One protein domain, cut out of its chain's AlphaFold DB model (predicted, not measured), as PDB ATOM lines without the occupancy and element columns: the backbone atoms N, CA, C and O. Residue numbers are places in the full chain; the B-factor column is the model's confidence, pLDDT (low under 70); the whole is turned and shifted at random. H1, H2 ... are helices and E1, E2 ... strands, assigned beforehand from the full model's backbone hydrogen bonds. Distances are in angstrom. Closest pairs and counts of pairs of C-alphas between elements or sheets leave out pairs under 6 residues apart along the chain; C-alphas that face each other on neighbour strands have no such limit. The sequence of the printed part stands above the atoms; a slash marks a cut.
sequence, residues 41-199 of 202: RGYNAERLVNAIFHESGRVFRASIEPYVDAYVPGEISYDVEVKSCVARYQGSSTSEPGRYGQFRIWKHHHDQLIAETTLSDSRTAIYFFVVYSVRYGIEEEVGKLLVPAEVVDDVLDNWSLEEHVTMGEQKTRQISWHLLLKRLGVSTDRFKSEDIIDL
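This is residues 41 to 199 of the 202 residues of an uncharacterized protein of Halorubrum sp. SD690R (UniProt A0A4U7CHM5). A strongly twisted sheet of four strands, E1, E2, E4 and E5, curls round helix H1, while H2, H3 and H4 pack on the sheet on the same face as each other and H5 packs on E5. A second, smaller sheet, E3, E7 and E6, meets the first where E3 comes close to E2 and reaches away from it to E6, and the link of residues 87 to 101 makes a long loop between E2 and E3. The printed part has 159 residues, with five named helices and seven named strands in the order H1 E1 E2 E3 H2 E4 E5 H3 E6 E7 H4 H5. The large sheet runs E1, E2, E4, E5 and is mixed, the small one runs E3, E7, E6 and is antiparallel, and the class is mixed, helices and strands. The whole is compact, with a radius of gyration of the C-alphas of 15.9 A and spans of 51 by 40 by 32 A.

H1, residues 41 to 53, is on the sheet of E1, residues 70 to 72, E2, residues 77 to 86, E4, residues 123 to 135, and E5, residues 138 to 148. The sheet curls round H1, and the closest C-alphas of H1 and E2 are those of Gly 42 and Ser 84, 5.8 A apart. E1 and E2 form an antiparallel hairpin, with N 72 and O 78 2.9 A apart, within hydrogen-bond range. E2 and E4 are parallel, with N 83 and O 128 at 2.9 A. E4 and E5 form an antiparallel hairpin, with N 129 and O 145 at 2.9 A, and E5 bends by 57 degrees at residue 142. E3, residues 102 to 106, comes closest to E2 at the C-alphas of Cys 85 and Phe 103, 5.8 A apart. E3 is the antiparallel neighbour of E7, residues 168 to 176, with N 105 and O 173 at 2.9 A. E7 and E6, residues 160 to 164, form a hairpin, with N 162 and O 170 at 2.9 A. The pairing of E7 is staggered, with E6 over residues 168 to 172 and with E3 over 172 to 176, and E7 bends by 58 degrees at residue 171. H2, residues 107 to 118, runs along the strands over E2 and E4, at 3 degrees to E4 on the local plane and at a height over the sheet of 9.8 A. With its residues 110 to 114 alone H2 touches H3, residues 149 to 155, at a steep tilt of 54 degrees, opposite ways; their closest C-alphas are those of Ile 114 and Ala 149, 6.6 A apart. H4, residues 177 to 183, lies on the same face as H2 and H3, over E4. H5, residues 188 to 193, comes closest to E5 at the C-alphas of Gly 143 and Lys 192, 5.1 A apart. The large sheet and its helices form three layers, helices on both faces of a sheet: H2, H4 and H5 on one face, H1 on the other. Every O i to N i+4 pair is within hydrogen-bond range in H2, H3, H4 and H5, and 8 of 9 are in H1.

H1 begins at C-alpha 41, (413.028, 273.084, 383.170), and is 19.2 A long. E2 is 28.9 A long, E4 37.9 A, E5 29.4 A and E7 23.5 A. E4 begins at C-alpha 123, (416.090, 268.374, 409.759). H2 is 16.7 A long, and H5 ends at C-alpha 193, (393.836, 278.308, 392.204).

The C-alphas farthest apart are those of Ser 95 and Asp 121, 51.7 A. The printed part has no cut. The links H1 to E1 and E2 to E3 are long. Mean pLDDT of the printed part is 88.6; residues 41, 62 and 91 to 97 are under 70.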
ATOM      1  N   ARG A  41     414.281 272.878 382.437       68.00
ATOM      2  CA  ARG A  41     413.028 273.084 383.170       68.00
ATOM      3  C   ARG A  41     413.095 272.640 384.625       68.00
ATOM      4  O   ARG A  41     412.484 273.267 385.483       68.00
ATOM      5  N   GLY A  42     413.845 271.572 384.908       73.94
ATOM      6  CA  GLY A  42     414.133 271.153 386.281       73.94
ATOM      7  C   GLY A  42     414.802 272.288 387.049       73.94
ATOM      8  O   GLY A  42     414.399 272.620 388.152       73.94
ATOM      9  N   TYR A  43     415.708 273.006 386.386       77.50
ATOM     10  CA  TYR A  43     416.519 274.028 387.040       77.50
ATOM     11  C   TYR A  43     415.748 275.310 387.328       77.50
ATOM     12  O   TYR A  43     416.087 276.030 388.263       77.50
ATOM     13  N   ASN A  44     414.716 275.612 386.537       86.12
ATOM     14  CA  ASN A  44     413.789 276.691 386.867       86.12
ATOM     15  C   ASN A  44     412.969 276.331 388.116       86.12
ATOM     16  O   ASN A  44     412.766 277.196 388.957       86.12
ATOM     17  N   ALA A  45     412.574 275.066 388.293       89.88
ATOM     18  CA  ALA A  45     411.888 274.630 389.509       89.88
ATOM     19  C   ALA A  45     412.811 274.663 390.746       89.88
ATOM     20  O   ALA A  45     412.385 275.087 391.815       89.88
ATOM     21  N   GLU A  46     414.090 274.303 390.601       89.00
ATOM     22  CA  GLU A  46     415.083 274.424 391.687       89.00
ATOM     23  C   GLU A  46     415.339 275.886 392.084       89.00
ATOM     24  O   GLU A  46     415.488 276.230 393.256       89.00
ATOM     25  N   ARG A  47     415.360 276.784 391.099       88.56
ATOM     26  CA  ARG A  47     415.414 278.231 391.333       88.56
ATOM     27  C   ARG A  47     414.165 278.743 392.041       88.56
ATOM     28  O   ARG A  47     414.277 279.591 392.921       88.56
ATOM     29  N   LEU A  48     413.003 278.228 391.641       92.88
ATOM     30  CA  LEU A  48     411.712 278.613 392.191       92.88
ATOM     31  C   LEU A  48     411.634 278.306 393.681       92.88
ATOM     32  O   LEU A  48     411.278 279.194 394.449       92.88
ATOM     33  N   VAL A  49     412.021 277.097 394.102       92.75
ATOM     34  CA  VAL A  49     411.943 276.748 395.526       92.75
ATOM     35  C   VAL A  49     412.820 277.652 396.390       92.75
ATOM     36  O   VAL A  49     412.359 278.150 397.409       92.75
ATOM     37  N   ASN A  50     414.036 277.973 395.939       89.62
ATOM     38  CA  ASN A  50     414.900 278.914 396.655       89.62
ATOM     39  C   ASN A  50     414.262 280.307 396.765       89.62
ATOM     40  O   ASN A  50     414.334 280.935 397.815       89.62
ATOM     41  N   ALA A  51     413.616 280.786 395.701       91.06
ATOM     42  CA  ALA A  51     413.002 282.108 395.690       91.06
ATOM     43  C   ALA A  51     411.773 282.197 396.622       91.06
ATOM     44  O   ALA A  51     411.594 283.204 397.305       91.06
ATOM     45  N   ILE A  52     410.983 281.121 396.712       93.88
ATOM     46  CA  ILE A  52     409.800 281.027 397.584       93.88
ATOM     47  C   ILE A  52     410.177 281.111 399.072       93.88
ATOM     48  O   ILE A  52     409.455 281.736 399.846       93.88
ATOM     49  N   PHE A  53     411.311 280.531 399.473       91.44
ATOM     50  CA  PHE A  53     411.764 280.509 400.872       91.44
ATOM     51  C   PHE A  53     412.728 281.644 401.255       91.44
ATOM     52  O   PHE A  53     413.095 281.773 402.419       91.44
ATOM     53  N   HIS A  54     413.185 282.468 400.310       87.25
ATOM     54  CA  HIS A  54     414.193 283.497 400.581       87.25
ATOM     55  C   HIS A  54     413.553 284.885 400.724       87.25
ATOM     56  O   HIS A  54     412.910 285.357 399.795       87.25
ATOM     57  N   GLU A  55     413.821 285.607 401.820       84.12
ATOM     58  CA  GLU A  55     413.203 286.919 402.118       84.12
ATOM     59  C   GLU A  55     413.303 287.932 400.969       84.12
ATOM     60  O   GLU A  55     412.345 288.616 400.630       84.12
ATOM     61  N   SER A  56     414.470 288.019 400.329       78.44
ATOM     62  CA  SER A  56     414.680 288.926 399.193       78.44
ATOM     63  C   SER A  56     414.204 288.377 397.836       78.44
ATOM     64  O   SER A  56     414.583 288.939 396.808       78.44
ATOM     65  N   GLY A  57     413.521 287.228 397.799       74.44
ATOM     66  CA  GLY A  57     413.108 286.561 396.562       74.44
ATOM     67  C   GLY A  57     414.276 286.110 395.678       74.44
ATOM     68  O   GLY A  57     414.206 286.169 394.449       74.44
ATOM     69  N   ARG A  58     415.423 285.761 396.279       77.38
ATOM     70  CA  ARG A  58     416.657 285.528 395.521       77.38
ATOM     71  C   ARG A  58     416.556 284.251 394.693       77.38
ATOM     72  O   ARG A  58     416.362 283.162 395.215       77.38
ATOM     73  N   VAL A  59     416.829 284.388 393.401       78.62
ATOM     74  CA  VAL A  59     416.807 283.282 392.443       78.62
ATOM     75  C   VAL A  59     418.206 282.685 392.283       78.62
ATOM     76  O   VAL A  59     419.084 283.291 391.664       78.62
ATOM     77  N   PHE A  60     418.436 281.491 392.827       73.56
ATOM     78  CA  PHE A  60     419.682 280.738 392.649       73.56
ATOM     79  C   PHE A  60     419.444 279.227 392.774       73.56
ATOM     80  O   PHE A  60     418.350 278.799 393.122       73.56
ATOM     81  N   ARG A  61     420.460 278.425 392.440       73.69
ATOM     82  CA  ARG A  61     420.480 276.974 392.670       73.69
ATOM     83  C   ARG A  61     421.512 276.659 393.742       73.69
ATOM     84  O   ARG A  61     422.591 277.255 393.724       73.69
ATOM     85  N   ALA A  62     421.207 275.704 394.608       66.88
ATOM     86  CA  ALA A  62     422.133 275.186 395.604       66.88
ATOM     87  C   ALA A  62     421.827 273.708 395.869       66.88
ATOM     88  O   ALA A  62     421.236 273.368 396.887       66.88
ATOM     89  N   SER A  63     422.238 272.845 394.937       70.25
ATOM     90  CA  SER A  63     422.249 271.402 395.184       70.25
ATOM     91  C   SER A  63     423.413 271.082 396.118       70.25
ATOM     92  O   SER A  63     424.556 271.470 395.849       70.25
ATOM     93  N   ILE A  64     423.092 270.431 397.232       71.62
ATOM     94  CA  ILE A  64     424.060 270.059 398.273       71.62
ATOM     95  C   ILE A  64     424.468 268.599 398.099       71.62
ATOM     96  O   ILE A  64     425.650 268.279 398.179       71.62
ATOM     97  N   GLU A  65     423.494 267.749 397.783       80.25
ATOM     98  CA  GLU A  65     423.659 266.311 397.590       80.25
ATOM     99  C   GLU A  65     422.911 265.860 396.319       80.25
ATOM    100  O   GLU A  65     422.036 266.579 395.830       80.25
ATOM    101  N   PRO A  66     423.197 264.666 395.764       78.81
ATOM    102  CA  PRO A  66     422.539 264.163 394.548       78.81
ATOM    103  C   PRO A  66     421.011 263.995 394.634       78.81
ATOM    104  O   PRO A  66     420.362 263.832 393.600       78.81
ATOM    105  N   TYR A  67     420.472 263.992 395.853       81.38
ATOM    106  CA  TYR A  67     419.060 263.831 396.207       81.38
ATOM    107  C   TYR A  67     418.518 265.033 397.003       81.38
ATOM    108  O   TYR A  67     417.452 264.930 397.600       81.38
ATOM    109  N   VAL A  68     419.275 266.140 397.068       87.06
ATOM    110  CA  VAL A  68     418.869 267.399 397.710       87.06
ATOM    111  C   VAL A  68     419.184 268.555 396.765       87.06
ATOM    112  O   VAL A  68     420.336 268.976 396.600       87.06
ATOM    113  N   ASP A  69     418.133 269.083 396.150       88.00
ATOM    114  CA  ASP A  69     418.183 270.164 395.168       88.00
ATOM    115  C   ASP A  69     418.234 271.558 395.815       88.00
ATOM    116  O   ASP A  69     418.754 272.509 395.218       88.00
ATOM    117  N   ALA A  70     417.691 271.692 397.028       89.06
ATOM    118  CA  ALA A  70     417.776 272.907 397.829       89.06
ATOM    119  C   ALA A  70     417.767 272.595 399.330       89.06
ATOM    120  O   ALA A  70     417.224 271.583 399.766       89.06
ATOM    121  N   TYR A  71     418.336 273.510 400.111       89.75
ATOM    122  CA  TYR A  71     418.297 273.485 401.568       89.75
ATOM    123  C   TYR A  71     417.688 274.779 402.084       89.75
ATOM    124  O   TYR A  71     418.145 275.866 401.714       89.75
ATOM    125  N   VAL A  72     416.687 274.659 402.949       90.06
ATOM    126  CA  VAL A  72     416.026 275.803 403.576       90.06
ATOM    127  C   VAL A  72     416.363 275.809 405.064       90.06
ATOM    128  O   VAL A  72     415.983 274.876 405.773       90.06
ATOM    129  N   PRO A  73     417.079 276.831 405.560       87.31
ATOM    130  CA  PRO A  73     417.393 276.924 406.977       87.31
ATOM    131  C   PRO A  73     416.143 277.280 407.792       87.31
ATOM    132  O   PRO A  73     415.344 278.121 407.387       87.31
ATOM    133  N   GLY A  74     416.028 276.688 408.976       85.50
ATOM    134  CA  GLY A  74     414.990 276.968 409.970       85.50
ATOM    135  C   GLY A  74     415.348 276.339 411.315       85.50
ATOM    136  O   GLY A  74     416.426 275.753 411.447       85.50
ATOM    137  N   GLU A  75     414.462 276.455 412.308       84.31
ATOM    138  CA  GLU A  75     414.602 275.709 413.570       84.31
ATOM    139  C   GLU A  75     414.619 274.200 413.291       84.31
ATOM    140  O   GLU A  75     415.539 273.498 413.715       84.31
ATOM    141  N   ILE A  76     413.678 273.743 412.465       87.62
ATOM    142  CA  ILE A  76     413.807 272.527 411.669       87.62
ATOM    143  C   ILE A  76     414.174 272.963 410.253       87.62
ATOM    144  O   ILE A  76     413.496 273.791 409.655       87.62
ATOM    145  N   SER A  77     415.272 272.451 409.709       90.31
ATOM    146  CA  SER A  77     415.684 272.783 408.340       90.31
ATOM    147  C   SER A  77     415.089 271.807 407.325       90.31
ATOM    148  O   SER A  77     414.891 270.634 407.641       90.31
ATOM    149  N   TYR A  78     414.835 272.273 406.100       92.50
ATOM    150  CA  TYR A  78     414.322 271.427 405.021       92.50
ATOM    151  C   TYR A  78     415.403 271.014 404.035       92.50
ATOM    152  O   TYR A  78     416.081 271.865 403.458       92.50
ATOM    153  N   ASP A  79     415.459 269.714 403.767       92.88
ATOM    154  CA  ASP A  79     416.036 269.171 402.544       92.88
ATOM    155  C   ASP A  79     414.961 269.032 401.493       92.88
ATOM    156  O   ASP A  79     413.952 268.362 401.701       92.88
ATOM    157  N   VAL A  80     415.181 269.660 400.348       93.75
ATOM    158  CA  VAL A  80     414.180 269.716 399.297       93.75
ATOM    159  C   VAL A  80     414.651 268.919 398.096       93.75
ATOM    160  O   VAL A  80     415.649 269.264 397.467       93.75
ATOM    161  N   GLU A  81     413.870 267.914 397.717       94.69
ATOM    162  CA  GLU A  81     413.971 267.268 396.409       94.69
ATOM    163  C   GLU A  81     412.924 267.873 395.469       94.69
ATOM    164  O   GLU A  81     411.715 267.852 395.731       94.69
ATOM    165  N   VAL A  82     413.374 268.417 394.342       94.12
ATOM    166  CA  VAL A  82     412.518 269.143 393.407       94.12
ATOM    167  C   VAL A  82     412.104 268.228 392.262       94.12
ATOM    168  O   VAL A  82     412.892 267.498 391.652       94.12
ATOM    169  N   LYS A  83     410.816 268.268 391.922       94.69
ATOM    170  CA  LYS A  83     410.253 267.507 390.806       94.69
ATOM    171  C   LYS A  83     409.373 268.401 389.955       94.69
ATOM    172  O   LYS A  83     408.404 268.978 390.430       94.69
ATOM    173  N   SER A  84     409.663 268.457 388.659       94.12
ATOM    174  CA  SER A  84     408.827 269.175 387.699       94.12
ATOM    175  C   SER A  84     408.342 268.280 386.567       94.12
ATOM    176  O   SER A  84     409.012 267.327 386.160       94.12
ATOM    177  N   CYS A  85     407.141 268.557 386.062       93.50
ATOM    178  CA  CYS A  85     406.603 267.873 384.893       93.50
ATOM    179  C   CYS A  85     405.636 268.766 384.105       93.50
ATOM    180  O   CYS A  85     405.079 269.734 384.621       93.50
ATOM    181  N   VAL A  86     405.417 268.427 382.835       91.94
ATOM    182  CA  VAL A  86     404.438 269.127 381.995       91.94
ATOM    183  C   VAL A  86     403.004 268.747 382.393       91.94
ATOM    184  O   VAL A  86     402.728 267.605 382.730       91.94
ATOM    185  N   ALA A  87     402.039 269.653 382.279       92.19
ATOM    186  CA  ALA A  87     400.642 269.366 382.591       92.19
ATOM    187  C   ALA A  87     400.084 268.226 381.725       92.19
ATOM    188  O   ALA A  87     399.444 267.301 382.235       92.19
ATOM    189  N   ARG A  88     400.370 268.258 380.421       89.75
ATOM    190  CA  ARG A  88     400.068 267.187 379.467       89.75
ATOM    191  C   ARG A  88     401.181 267.063 378.438       89.75
ATOM    192  O   ARG A  88     401.686 268.070 377.946       89.75
ATOM    193  N   TYR A  89     401.531 265.833 378.084       84.75
ATOM    194  CA  TYR A  89     402.323 265.571 376.888       84.75
ATOM    195  C   TYR A  89     401.521 265.946 375.640       84.75
ATOM    196  O   TYR A  89     400.288 265.965 375.664       84.75
ATOM    197  N   GLN A  90     402.211 266.239 374.541       76.31
ATOM    198  CA  GLN A  90     401.542 266.424 373.255       76.31
ATOM    199  C   GLN A  90     400.949 265.083 372.801       76.31
ATOM    200  O   GLN A  90     401.599 264.042 372.915       76.31
ATOM    201  N   GLY A  91     399.695 265.105 372.347       63.56
ATOM    202  CA  GLY A  91     399.064 263.944 371.722       63.56
ATOM    203  C   GLY A  91     399.706 263.636 370.369       63.56
ATOM    204  O   GLY A  91     400.307 264.507 369.741       63.56
ATOM    205  N   SER A  92     399.563 262.397 369.900       62.97
ATOM    206  CA  SER A  92     400.001 261.977 368.559       62.97
ATOM    207  C   SER A  92     399.216 262.652 367.426       62.97
ATOM    208  O   SER A  92     399.637 262.601 366.273       62.97
ATOM    209  N   SER A  93     398.086 263.287 367.744       62.31
ATOM    210  CA  SER A  93     397.270 264.092 366.838       62.31
ATOM    211  C   SER A  93     396.827 265.384 367.532       62.31
ATOM    212  O   SER A  93     396.775 265.467 368.760       62.31
ATOM    213  N   THR A  94     396.482 266.408 366.749       60.75
ATOM    214  CA  THR A  94     396.010 267.711 367.255       60.75
ATOM    215  C   THR A  94     394.648 267.648 367.954       60.75
ATOM    216  O   THR A  94     394.235 268.631 368.565       60.75
ATOM    217  N   SER A  95     393.945 266.514 367.868       62.41
ATOM    218  CA  SER A  95     392.583 266.327 368.374       62.41
ATOM    219  C   SER A  95     392.498 265.535 369.680       62.41
ATOM    220  O   SER A  95     391.437 265.525 370.299       62.41
ATOM    221  N   GLU A  96     393.574 264.870 370.111       68.88
ATOM    222  CA  GLU A  96     393.570 264.082 371.345       68.88
ATOM    223  C   GLU A  96     394.393 264.762 372.443       68.88
ATOM    224  O   GLU A  96     395.588 265.026 372.257       68.88
ATOM    225  N   PRO A  97     393.799 265.042 373.618       69.44
ATOM    226  CA  PRO A  97     394.564 265.545 374.743       69.44
ATOM    227  C   PRO A  97     395.560 264.468 375.178       69.44
ATOM    228  O   PRO A  97     395.172 263.381 375.606       69.44
ATOM    229  N   GLY A  98     396.854 264.774 375.093       80.81
ATOM    230  CA  GLY A  98     397.884 263.828 375.498       80.81
ATOM    231  C   GLY A  98     397.828 263.502 376.994       80.81
ATOM    232  O   GLY A  98     397.137 264.147 377.799       80.81
ATOM    233  N   ARG A  99     398.557 262.448 377.368       89.12
ATOM    234  CA  ARG A  99     398.600 261.931 378.743       89.12
ATOM    235  C   ARG A  99     399.098 263.007 379.709       89.12
ATOM    236  O   ARG A  99     399.909 263.852 379.333       89.12
ATOM    237  N   TYR A 100     398.640 262.956 380.959       93.38
ATOM    238  CA  TYR A 100     399.197 263.796 382.020       93.38
ATOM    239  C   TYR A 100     400.706 263.577 382.145       93.38
ATOM    240  O   TYR A 100     401.179 262.443 381.998       93.38
ATOM    241  N   GLY A 101     401.445 264.652 382.428       93.25
ATOM    242  CA  GLY A 101     402.859 264.534 382.763       93.25
ATOM    243  C   GLY A 101     403.080 263.703 384.010       93.25
ATOM    244  O   GLY A 101     402.186 263.553 384.850       93.25
ATOM    245  N   GLN A 102     404.278 263.143 384.097       95.00
ATOM    246  CA  GLN A 102     404.668 262.272 385.189       95.00
ATOM    247  C   GLN A 102     405.898 262.829 385.886       95.00
ATOM    248  O   GLN A 102     406.857 263.238 385.231       95.00
ATOM    249  N   PHE A 103     405.860 262.811 387.214       94.88
ATOM    250  CA  PHE A 103     407.051 262.956 388.028       94.88
ATOM    251  C   PHE A 103     407.799 261.635 388.033       94.88
ATOM    252  O   PHE A 103     407.187 260.566 388.064       94.88
ATOM    253  N   ARG A 104     409.125 261.724 388.007       93.19
ATOM    254  CA  ARG A 104     410.019 260.582 388.138       93.19
ATOM    255  C   ARG A 104     410.750 260.685 389.464       93.19
ATOM    256  O   ARG A 104     411.462 261.659 389.692       93.19
ATOM    257  N   ILE A 105     410.591 259.674 390.302       94.12
ATOM    258  CA  ILE A 105     411.230 259.581 391.612       94.12
ATOM    259  C   ILE A 105     412.120 258.345 391.594       94.12
ATOM    260  O   ILE A 105     411.670 257.258 391.238       94.12
ATOM    261  N   TRP A 106     413.395 258.513 391.930       94.25
ATOM    262  CA  TRP A 106     414.341 257.406 392.028       94.25
ATOM    263  C   TRP A 106     414.310 256.837 393.437       94.25
ATOM    264  O   TRP A 106     414.399 257.591 394.403       94.25
ATOM    265  N   LYS A 107     414.192 255.510 393.555       94.81
ATOM    266  CA  LYS A 107     414.017 254.864 394.858       94.81
ATOM    267  C   LYS A 107     415.194 255.133 395.785       94.81
ATOM    268  O   LYS A 107     414.981 255.440 396.941       94.81
ATOM    269  N   HIS A 108     416.420 255.034 395.281       91.81
ATOM    270  CA  HIS A 108     417.606 255.215 396.113       91.81
ATOM    271  C   HIS A 108     417.718 256.649 396.662       91.81
ATOM    272  O   HIS A 108     418.055 256.803 397.826       91.81
ATOM    273  N   HIS A 109     417.366 257.675 395.877       92.75
ATOM    274  CA  HIS A 109     417.298 259.059 396.367       92.75
ATOM    275  C   HIS A 109     416.180 259.246 397.397       92.75
ATOM    276  O   HIS A 109     416.391 259.878 398.424       92.75
ATOM    277  N   HIS A 110     415.002 258.668 397.145       94.50
ATOM    278  CA  HIS A 110     413.890 258.714 398.094       94.50
ATOM    279  C   HIS A 110     414.247 258.037 399.425       94.50
ATOM    280  O   HIS A 110     414.080 258.630 400.483       94.50
ATOM    281  N   ASP A 111     414.828 256.838 399.369       93.81
ATOM    282  CA  ASP A 111     415.259 256.089 400.553       93.81
ATOM    283  C   ASP A 111     416.335 256.857 401.342       93.81
ATOM    284  O   ASP A 111     416.338 256.815 402.570       93.81
ATOM    285  N   GLN A 112     417.231 257.578 400.656       91.56
ATOM    286  CA  GLN A 112     418.227 258.447 401.294       91.56
ATOM    287  C   GLN A 112     417.578 259.643 401.998       91.56
ATOM    288  O   GLN A 112     417.874 259.867 403.167       91.56
ATOM    289  N   LEU A 113     416.652 260.351 401.342       90.12
ATOM    290  CA  LEU A 113     415.908 261.472 401.939       90.12
ATOM    291  C   LEU A 113     415.177 261.070 403.227       90.12
ATOM    292  O   LEU A 113     415.248 261.774 404.237       90.12
ATOM    293  N   ILE A 114     414.506 259.915 403.208       91.44
ATOM    294  CA  ILE A 114     413.821 259.376 404.389       91.44
ATOM    295  C   ILE A 114     414.835 259.016 405.479       91.44
ATOM    296  O   ILE A 114     414.670 259.410 406.633       91.44
ATOM    297  N   ALA A 115     415.915 258.312 405.125       88.31
ATOM    298  CA  ALA A 115     416.932 257.916 406.093       88.31
ATOM    299  C   ALA A 115     417.576 259.127 406.789       88.31
ATOM    300  O   ALA A 115     417.720 259.101 408.009       88.31
ATOM    301  N   GLU A 116     417.917 260.196 406.060       80.06
ATOM    302  CA  GLU A 116     418.509 261.400 406.662       80.06
ATOM    303  C   GLU A 116     417.557 262.107 407.630       80.06
ATOM    304  O   GLU A 116     417.989 262.535 408.702       80.06
ATOM    305  N   THR A 117     416.263 262.156 407.303       79.31
ATOM    306  CA  THR A 117     415.230 262.740 408.176       79.31
ATOM    307  C   THR A 117     415.144 261.998 409.511       79.31
ATOM    308  O   THR A 117     415.085 262.612 410.570       79.31
ATOM    309  N   THR A 118     415.243 260.665 409.496       77.56
ATOM    310  CA  THR A 118     415.186 259.863 410.735       77.56
ATOM    311  C   THR A 118     416.412 260.002 411.644       77.56
ATOM    312  O   THR A 118     416.377 259.563 412.793       77.56
ATOM    313  N   LEU A 119     417.513 260.579 411.147       78.31
ATOM    314  CA  LEU A 119     418.766 260.713 411.895       78.31
ATOM    315  C   LEU A 119     418.872 262.026 412.683       78.31
ATOM    316  O   LEU A 119     419.789 262.153 413.498       78.31
ATOM    317  N   SER A 120     417.992 263.001 412.444       74.06
ATOM    318  CA  SER A 120     418.122 264.343 413.011       74.06
ATOM    319  C   SER A 120     416.771 265.012 413.252       74.06
ATOM    320  O   SER A 120     416.128 265.454 412.309       74.06
ATOM    321  N   ASP A 121     416.425 265.251 414.519       77.62
ATOM    322  CA  ASP A 121     415.191 265.965 414.897       77.62
ATOM    323  C   ASP A 121     415.156 267.435 414.421       77.62
ATOM    324  O   ASP A 121     414.105 268.068 414.427       77.62
ATOM    325  N   SER A 122     416.298 268.001 414.005       84.19
ATOM    326  CA  SER A 122     416.402 269.376 413.488       84.19
ATOM    327  C   SER A 122     416.377 269.480 411.957       84.19
ATOM    328  O   SER A 122     416.685 270.544 411.414       84.19
ATOM    329  N   ARG A 123     416.099 268.388 411.232       87.38
ATOM    330  CA  ARG A 123     416.090 268.374 409.759       87.38
ATOM    331  C   ARG A 123     414.994 267.449 409.250       87.38
ATOM    332  O   ARG A 123     414.849 266.340 409.744       87.38
ATOM    333  N   THR A 124     414.251 267.885 408.242       91.62
ATOM    334  CA  THR A 124     413.256 267.038 407.580       91.62
ATOM    335  C   THR A 124     413.334 267.164 406.071       91.62
ATOM    336  O   THR A 124     413.746 268.196 405.538       91.62
ATOM    337  N   ALA A 125     412.974 266.094 405.374       93.44
ATOM    338  CA  ALA A 125     412.935 266.054 403.926       93.44
ATOM    339  C   ALA A 125     411.533 266.370 403.406       93.44
ATOM    340  O   ALA A 125     410.528 265.825 403.868       93.44
ATOM    341  N   ILE A 126     411.477 267.195 402.367       95.62
ATOM    342  CA  ILE A 126     410.251 267.536 401.658       95.62
ATOM    343  C   ILE A 126     410.441 267.395 400.147       95.62
ATOM    344  O   ILE A 126     411.540 267.519 399.602       95.62
ATOM    345  N   TYR A 127     409.336 267.183 399.445       97.25
ATOM    346  CA  TYR A 127     409.262 267.316 398.001       97.25
ATOM    347  C   TYR A 127     408.644 268.651 397.615       97.25
ATOM    348  O   TYR A 127     407.588 269.028 398.124       97.25
ATOM    349  N   PHE A 128     409.249 269.301 396.624       97.38
ATOM    350  CA  PHE A 128     408.641 270.423 395.921       97.38
ATOM    351  C   PHE A 128     408.241 270.004 394.505       97.38
ATOM    352  O   PHE A 128     409.085 269.793 393.628       97.38
ATOM    353  N   PHE A 129     406.935 269.869 394.280       97.81
ATOM    354  CA  PHE A 129     406.367 269.479 392.993       97.81
ATOM    355  C   PHE A 129     405.878 270.699 392.218       97.81
ATOM    356  O   PHE A 129     405.072 271.472 392.724       97.81
ATOM    357  N   VAL A 130     406.282 270.818 390.951       97.12
ATOM    358  CA  VAL A 130     405.831 271.883 390.041       97.12
ATOM    359  C   VAL A 130     405.259 271.284 388.762       97.12
ATOM    360  O   VAL A 130     405.904 270.486 388.074       97.12
ATOM    361  N   VAL A 131     404.049 271.696 388.396       96.31
ATOM    362  CA  VAL A 131     403.447 271.358 387.102       96.31
ATOM    363  C   VAL A 131     403.438 272.605 386.239       96.31
ATOM    364  O   VAL A 131     403.003 273.659 386.685       96.31
ATOM    365  N   TYR A 132     403.873 272.486 384.987       93.50
ATOM    366  CA  TYR A 132     403.906 273.610 384.050       93.50
ATOM    367  C   TYR A 132     403.253 273.261 382.714       93.50
ATOM    368  O   TYR A 132     403.205 272.106 382.294       93.50
ATOM    369  N   SER A 133     402.762 274.260 381.997       90.31
ATOM    370  CA  SER A 133     402.374 274.145 380.594       90.31
ATOM    371  C   SER A 133     403.407 274.844 379.716       90.31
ATOM    372  O   SER A 133     404.185 275.652 380.205       90.31
ATOM    373  N   VAL A 134     403.465 274.504 378.426       84.06
ATOM    374  CA  VAL A 134     404.345 275.203 377.479       84.06
ATOM    375  C   VAL A 134     403.479 275.968 376.493       84.06
ATOM    376  O   VAL A 134     402.809 275.354 375.661       84.06
ATOM    377  N   ARG A 135     403.503 277.299 376.567       78.62
ATOM    378  CA  ARG A 135     402.803 278.194 375.639       78.62
ATOM    379  C   ARG A 135     403.810 279.081 374.934       78.62
ATOM    380  O   ARG A 135     404.639 279.709 375.571       78.62
ATOM    381  N   TYR A 136     403.792 279.078 373.602       77.75
ATOM    382  CA  TYR A 136     404.752 279.842 372.787       77.75
ATOM    383  C   TYR A 136     406.231 279.600 373.162       77.75
ATOM    384  O   TYR A 136     407.061 280.497 373.076       77.75
ATOM    385  N   GLY A 137     406.561 278.376 373.593       74.62
ATOM    386  CA  GLY A 137     407.909 278.009 374.045       74.62
ATOM    387  C   GLY A 137     408.258 278.458 375.469       74.62
ATOM    388  O   GLY A 137     409.360 278.174 375.925       74.62
ATOM    389  N   ILE A 138     407.331 279.107 376.174       77.25
ATOM    390  CA  ILE A 138     407.475 279.555 377.557       77.25
ATOM    391  C   ILE A 138     406.819 278.536 378.486       77.25
ATOM    392  O   ILE A 138     405.697 278.096 378.243       77.25
ATOM    393  N   GLU A 139     407.543 278.149 379.534       83.56
ATOM    394  CA  GLU A 139     406.993 277.402 380.662       83.56
ATOM    395  C   GLU A 139     406.157 278.344 381.525       83.56
ATOM    396  O   GLU A 139     406.700 279.299 382.067       83.56
ATOM    397  N   GLU A 140     404.859 278.074 381.614       89.44
ATOM    398  CA  GLU A 140     403.918 278.772 382.495       89.44
ATOM    399  C   GLU A 140     403.499 277.807 383.604       89.44
ATOM    400  O   GLU A 140     403.061 276.685 383.311       89.44
ATOM    401  N   GLU A 141     403.645 278.212 384.863       94.62
ATOM    402  CA  GLU A 141     403.210 277.424 386.013       94.62
ATOM    403  C   GLU A 141     401.709 277.098 385.922       94.62
ATOM    404  O   GLU A 141     400.869 277.926 385.580       94.62
ATOM    405  N   VAL A 142     401.366 275.845 386.216       96.56
ATOM    406  CA  VAL A 142     399.981 275.383 386.387       96.56
ATOM    407  C   VAL A 142     399.635 275.235 387.863       96.56
ATOM    408  O   VAL A 142     398.475 275.399 388.222       96.56
ATOM    409  N   GLY A 143     400.621 274.899 388.692       97.81
ATOM    410  CA  GLY A 143     400.498 274.830 390.142       97.81
ATOM    411  C   GLY A 143     401.755 274.239 390.771       97.81
ATOM    412  O   GLY A 143     402.569 273.600 390.085       97.81
ATOM    413  N   LYS A 144     401.891 274.434 392.082       97.88
ATOM    414  CA  LYS A 144     403.014 273.943 392.880       97.88
ATOM    415  C   LYS A 144     402.582 273.507 394.279       97.88
ATOM    416  O   LYS A 144     401.567 273.964 394.800       97.88
ATOM    417  N   LEU A 145     403.337 272.572 394.846       97.38
ATOM    418  CA  LEU A 145     402.983 271.859 396.070       97.38
ATOM    419  C   LEU A 145     404.243 271.489 396.866       97.38
ATOM    420  O   LEU A 145     405.191 270.958 396.283       97.38
ATOM    421  N   LEU A 146     404.207 271.709 398.180       97.12
ATOM    422  CA  LEU A 146     405.168 271.197 399.160       97.12
ATOM    423  C   LEU A 146     404.540 270.026 399.917       97.12
ATOM    424  O   LEU A 146     403.383 270.102 400.331       97.12
ATOM    425  N   VAL A 147     405.289 268.934 400.077       96.81
ATOM    426  CA  VAL A 147     404.826 267.727 400.780       96.81
ATOM    427  C   VAL A 147     405.974 267.121 401.581       96.81
ATOM    428  O   VAL A 147     407.051 266.956 401.005       96.81
ATOM    429  N   PRO A 148     405.774 266.716 402.847       95.25
ATOM    430  CA  PRO A 148     406.756 265.911 403.570       95.25
ATOM    431  C   PRO A 148     407.128 264.636 402.806       95.25
ATOM    432  O   PRO A 148     406.267 263.984 402.209       95.25
ATOM    433  N   ALA A 149     408.405 264.255 402.826       94.88
ATOM    434  CA  ALA A 149     408.877 263.058 402.135       94.88
ATOM    435  C   ALA A 149     408.208 261.781 402.664       94.88
ATOM    436  O   ALA A 149     407.903 260.901 401.866       94.88
ATOM    437  N   GLU A 150     407.911 261.715 403.964       93.50
ATOM    438  CA  GLU A 150     407.191 260.597 404.594       93.50
ATOM    439  C   GLU A 150     405.772 260.438 404.030       93.50
ATOM    440  O   GLU A 150     405.371 259.349 403.630       93.50
ATOM    441  N   VAL A 151     405.041 261.548 403.878       95.38
ATOM    442  CA  VAL A 151     403.707 261.549 403.252       95.38
ATOM    443  C   VAL A 151     403.799 261.135 401.780       95.38
ATOM    444  O   VAL A 151     402.895 260.484 401.251       95.38
ATOM    445  N   VAL A 152     404.889 261.497 401.094       95.81
ATOM    446  CA  VAL A 152     405.154 261.008 399.738       95.81
ATOM    447  C   VAL A 152     405.403 259.498 399.739       95.81
ATOM    448  O   VAL A 152     404.810 258.824 398.901       95.81
ATOM    449  N   ASP A 153     406.209 258.958 400.658       94.69
ATOM    450  CA  ASP A 153     406.472 257.512 400.768       94.69
ATOM    451  C   ASP A 153     405.166 256.718 400.910       94.69
ATOM    452  O   ASP A 153     404.919 255.792 400.135       94.69
ATOM    453  N   ASP A 154     404.260 257.177 401.782       93.56
ATOM    454  CA  ASP A 154     402.948 256.557 402.017       93.56
ATOM    455  C   ASP A 154     402.078 256.454 400.752       93.56
ATOM    456  O   ASP A 154     401.276 255.525 400.593       93.56
ATOM    457  N   VAL A 155     402.209 257.414 399.830       94.31
ATOM    458  CA  VAL A 155     401.427 257.443 398.584       94.31
ATOM    459  C   VAL A 155     402.174 256.880 397.378       94.31
ATOM    460  O   VAL A 155     401.564 256.713 396.308       94.31
ATOM    461  N   LEU A 156     403.469 256.585 397.509       92.44
ATOM    462  CA  LEU A 156     404.246 255.902 396.485       92.44
ATOM    463  C   LEU A 156     404.034 254.387 396.568       92.44
ATOM    464  O   LEU A 156     403.949 253.763 397.614       92.44
ATOM    465  N   ASP A 157     403.932 253.761 395.401       86.31
ATOM    466  CA  ASP A 157     403.786 252.315 395.261       86.31
ATOM    467  C   ASP A 157     404.486 251.844 393.982       86.31
ATOM    468  O   ASP A 157     404.818 252.652 393.115       86.31
ATOM    469  N   ASN A 158     404.648 250.528 393.826       86.88
ATOM    470  CA  ASN A 158     405.000 249.894 392.549       86.88
ATOM    471  C   ASN A 158     406.269 250.458 391.875       86.88
ATOM    472  O   ASN A 158     406.226 250.977 390.758       86.88
ATOM    473  N   TRP A 159     407.415 250.320 392.542       94.38
ATOM    474  CA  TRP A 159     408.724 250.641 391.972       94.38
ATOM    475  C   TRP A 159     409.056 249.722 390.787       94.38
ATOM    476  O   TRP A 159     409.054 248.498 390.919       94.38
ATOM    477  N   SER A 160     409.388 250.316 389.644       93.44
ATOM    478  CA  SER A 160     409.844 249.620 388.438       93.44
ATOM    479  C   SER A 160     411.347 249.774 388.257       93.44
ATOM    480  O   SER A 160     411.919 250.778 388.663       93.44
ATOM    481  N   LEU A 161     411.987 248.800 387.625       94.56
ATOM    482  CA  LEU A 161     413.404 248.857 387.287       94.56
ATOM    483  C   LEU A 161     413.576 249.548 385.923       94.56
ATOM    484  O   LEU A 161     412.903 249.168 384.965       94.56
ATOM    485  N   GLU A 162     414.415 250.581 385.840       91.31
ATOM    486  CA  GLU A 162     414.688 251.344 384.613       91.31
ATOM    487  C   GLU A 162     416.204 251.513 384.435       91.31
ATOM    488  O   GLU A 162     416.911 251.861 385.380       91.31
ATOM    489  N   GLU A 163     416.703 251.290 383.218       89.06
ATOM    490  CA  GLU A 163     418.100 251.548 382.858       89.06
ATOM    491  C   GLU A 163     418.298 253.049 382.612       89.06
ATOM    492  O   GLU A 163     417.761 253.615 381.655       89.06
ATOM    493  N   HIS A 164     419.072 253.707 383.474       84.75
ATOM    494  CA  HIS A 164     419.427 255.110 383.316       84.75
ATOM    495  C   HIS A 164     420.833 255.253 382.736       84.75
ATOM    496  O   HIS A 164     421.802 254.741 383.291       84.75
ATOM    497  N   VAL A 165     420.965 256.075 381.694       79.81
ATOM    498  CA  VAL A 165     422.200 256.252 380.904       79.81
ATOM    499  C   VAL A 165     423.472 256.556 381.712       79.81
ATOM    500  O   VAL A 165     424.567 256.290 381.230       79.81
ATOM    501  N   THR A 166     423.352 257.121 382.918       79.44
ATOM    502  CA  THR A 166     424.493 257.403 383.810       79.44
ATOM    503  C   THR A 166     424.476 256.656 385.142       79.44
ATOM    504  O   THR A 166     425.509 256.621 385.800       79.44
ATOM    505  N   MET A 167     423.338 256.102 385.572       81.12
ATOM    506  CA  MET A 167     423.210 255.468 386.900       81.12
ATOM    507  C   MET A 167     423.107 253.942 386.814       81.12
ATOM    508  O   MET A 167     423.050 253.274 387.848       81.12
ATOM    509  N   GLY A 168     423.076 253.405 385.592       88.25
ATOM    510  CA  GLY A 168     422.769 252.010 385.337       88.25
ATOM    511  C   GLY A 168     421.323 251.680 385.687       88.25
ATOM    512  O   GLY A 168     420.447 252.551 385.742       88.25
ATOM    513  N   GLU A 169     421.098 250.406 385.964       93.12
ATOM    514  CA  GLU A 169     419.803 249.867 386.334       93.12
ATOM    515  C   GLU A 169     419.386 250.343 387.733       93.12
ATOM    516  O   GLU A 169     420.024 250.032 388.741       93.12
ATOM    517  N   GLN A 170     418.304 251.119 387.805       93.25
ATOM    518  CA  GLN A 170     417.832 251.734 389.042       93.25
ATOM    519  C   GLN A 170     416.325 251.576 389.213       93.25
ATOM    520  O   GLN A 170     415.546 251.627 388.260       93.25
ATOM    521  N   LYS A 171     415.883 251.420 390.466       95.88
ATOM    522  CA  LYS A 171     414.452 251.429 390.792       95.88
ATOM    523  C   LYS A 171     413.909 252.852 390.719       95.88
ATOM    524  O   LYS A 171     414.469 253.777 391.305       95.88
ATOM    525  N   THR A 172     412.787 253.014 390.037       94.75
ATOM    526  CA  THR A 172     412.121 254.291 389.800       94.75
ATOM    527  C   THR A 172     410.616 254.153 389.899       94.75
ATOM    528  O   THR A 172     410.047 253.093 389.627       94.75
ATOM    529  N   ARG A 173     409.960 255.246 390.270       95.12
ATOM    530  CA  ARG A 173     408.519 255.397 390.189       95.12
ATOM    531  C   ARG A 173     408.210 256.594 389.309       95.12
ATOM    532  O   ARG A 173     408.555 257.728 389.627       95.12
ATOM    533  N   GLN A 174     407.524 256.327 388.201       94.31
ATOM    534  CA  GLN A 174     406.864 257.367 387.424       94.31
ATOM    535  C   GLN A 174     405.405 257.463 387.871       94.31
ATOM    536  O   GLN A 174     404.688 256.459 387.849       94.31
ATOM    537  N   ILE A 175     404.965 258.640 388.308       95.81
ATOM    538  CA  ILE A 175     403.600 258.887 388.785       95.81
ATOM    539  C   ILE A 175     403.049 260.141 388.113       95.81
ATOM    540  O   ILE A 175     403.691 261.189 388.102       95.81
ATOM    541  N   SER A 176     401.858 260.050 387.515       96.38
ATOM    542  CA  SER A 176     401.227 261.239 386.935       96.38
ATOM    543  C   SER A 176     400.890 262.242 388.028       96.38
ATOM    544  O   SER A 176     400.336 261.826 389.048       96.38
ATOM    545  N   TRP A 177     401.116 263.535 387.786       97.12
ATOM    546  CA  TRP A 177     400.805 264.573 388.777       97.12
ATOM    547  C   TRP A 177     399.343 264.500 389.241       97.12
ATOM    548  O   TRP A 177     399.062 264.617 390.424       97.12
ATOM    549  N   HIS A 178     398.413 264.176 388.339       96.62
ATOM    550  CA  HIS A 178     396.997 264.027 388.678       96.62
ATOM    551  C   HIS A 178     396.719 262.865 389.654       96.62
ATOM    552  O   HIS A 178     395.901 262.999 390.561       96.62
ATOM    553  N   LEU A 179     397.411 261.728 389.495       97.06
ATOM    554  CA  LEU A 179     397.314 260.600 390.433       97.06
ATOM    555  C   LEU A 179     397.966 260.932 391.779       97.06
ATOM    556  O   LEU A 179     397.403 260.565 392.805       97.06
ATOM    557  N   LEU A 180     399.110 261.624 391.771       97.75
ATOM    558  CA  LEU A 180     399.777 262.073 392.992       97.75
ATOM    559  C   LEU A 180     398.844 262.971 393.814       97.75
ATOM    560  O   LEU A 180     398.548 262.636 394.955       97.75
ATOM    561  N   LEU A 181     398.291 264.031 393.208       97.94
ATOM    562  CA  LEU A 181     397.346 264.928 393.886       97.94
ATOM    563  C   LEU A 181     396.148 264.167 394.461       97.94
ATOM    564  O   LEU A 181     395.794 264.358 395.619       97.94
ATOM    565  N   LYS A 182     395.568 263.245 393.680       97.50
ATOM    566  CA  LYS A 182     394.453 262.413 394.147       97.50
ATOM    567  C   LYS A 182     394.815 261.604 395.396       97.50
ATOM    568  O   LYS A 182     393.975 261.478 396.282       97.50
ATOM    569  N   ARG A 183     396.017 261.022 395.452       97.19
ATOM    570  CA  ARG A 183     396.467 260.232 396.611       97.19
ATOM    571  C   ARG A 183     396.782 261.102 397.825       97.19
ATOM    572  O   ARG A 183     396.518 260.668 398.934       97.19
ATOM    573  N   LEU A 184     397.248 262.326 397.598       97.25
ATOM    574  CA  LEU A 184     397.478 263.333 398.635       97.25
ATOM    575  C   LEU A 184     396.194 264.053 399.087       97.25
ATOM    576  O   LEU A 184     396.261 264.983 399.877       97.25
ATOM    577  N   GLY A 185     395.019 263.692 398.558       96.88
ATOM    578  CA  GLY A 185     393.760 264.371 398.890       96.88
ATOM    579  C   GLY A 185     393.638 265.796 398.332       96.88
ATOM    580  O   GLY A 185     392.707 266.519 398.681       96.88
ATOM    581  N   VAL A 186     394.528 266.201 397.425       97.56
ATOM    582  CA  VAL A 186     394.544 267.535 396.822       97.56
ATOM    583  C   VAL A 186     393.683 267.558 395.560       97.56
ATOM    584  O   VAL A 186     393.902 266.805 394.605       97.56
ATOM    585  N   SER A 187     392.691 268.451 395.516       97.81
ATOM    586  CA  SER A 187     391.875 268.629 394.314       97.81
ATOM    587  C   SER A 187     392.658 269.364 393.221       97.81
ATOM    588  O   SER A 187     393.502 270.221 393.482       97.81
ATOM    589  N   THR A 188     392.368 269.044 391.958       96.94
ATOM    590  CA  THR A 188     393.015 269.727 390.823       96.94
ATOM    591  C   THR A 188     392.630 271.203 390.738       96.94
ATOM    592  O   THR A 188     393.415 271.991 390.221       96.94
ATOM    593  N   ASP A 189     391.446 271.573 391.225       97.56
ATOM    594  CA  ASP A 189     391.008 272.967 391.247       97.56
ATOM    595  C   ASP A 189     391.795 273.753 392.298       97.56
ATOM    596  O   ASP A 189     392.385 274.769 391.943       97.56
ATOM    597  N   ARG A 190     391.925 273.213 393.525       97.12
ATOM    598  CA  ARG A 190     392.754 273.790 394.599       97.12
ATOM    599  C   ARG A 190     394.186 274.018 394.117       97.12
ATOM    600  O   ARG A 190     394.708 275.121 394.211       97.12
ATOM    601  N   PHE A 191     394.778 272.988 393.507       97.69
ATOM    602  CA  PHE A 191     396.155 273.024 393.006       97.69
ATOM    603  C   PHE A 191     396.406 274.097 391.940       97.69
ATOM    604  O   PHE A 191     397.536 274.545 391.786       97.69
ATOM    605  N   LYS A 192     395.378 274.493 391.183       96.81
ATOM    606  CA  LYS A 192     395.491 275.528 390.146       96.81
ATOM    607  C   LYS A 192     395.128 276.926 390.635       96.81
ATOM    608  O   LYS A 192     395.473 277.892 389.962       96.81
ATOM    609  N   SER A 193     394.341 277.029 391.703       96.31
ATOM    610  CA  SER A 193     393.836 278.308 392.204       96.31
ATOM    611  C   SER A 193     394.695 278.900 393.311       96.31
ATOM    612  O   SER A 193     394.728 280.118 393.444       96.31
ATOM    613  N   GLU A 194     395.332 278.058 394.125       96.62
ATOM    614  CA  GLU A 194     396.216 278.505 395.202       96.62
ATOM    615  C   GLU A 194     397.612 278.823 394.663       96.62
ATOM    616  O   GLU A 194     398.093 278.198 393.717       96.62
ATOM    617  N   ASP A 195     398.270 279.806 395.278       97.12
ATOM    618  CA  ASP A 195     399.625 280.188 394.893       97.12
ATOM    619  C   ASP A 195     400.632 279.079 395.182       97.12
ATOM    620  O   ASP A 195     401.508 278.818 394.361       97.12
ATOM    621  N   ILE A 196     400.454 278.390 396.304       96.56
ATOM    622  CA  ILE A 196     401.157 277.171 396.681       96.56
ATOM    623  C   ILE A 196     400.260 276.374 397.621       96.56
ATOM    624  O   ILE A 196     399.575 276.954 398.460       96.56
ATOM    625  N   ILE A 197     400.279 275.051 397.494       97.00
ATOM    626  CA  ILE A 197     399.738 274.170 398.528       97.00
ATOM    627  C   ILE A 197     400.906 273.713 399.392       97.00
ATOM    628  O   ILE A 197     401.884 273.186 398.865       97.00
ATOM    629  N   ASP A 198     400.801 273.891 400.701       95.31
ATOM    630  CA  ASP A 198     401.811 273.450 401.655       95.31
ATOM    631  C   ASP A 198     401.218 272.407 402.605       95.31
ATOM    632  O   ASP A 198     400.442 272.739 403.496       95.31
ATOM    633  N   LEU A 199     401.578 271.139 402.393       95.00
ATOM    634  CA  LEU A 199     401.156 270.022 403.243       95.00
ATOM    635  C   LEU A 199     402.150 269.739 404.377       95.00
ATOM    636  O   LEU A 199     402.050 268.704 405.025       95.00
TER     637      LEU A 199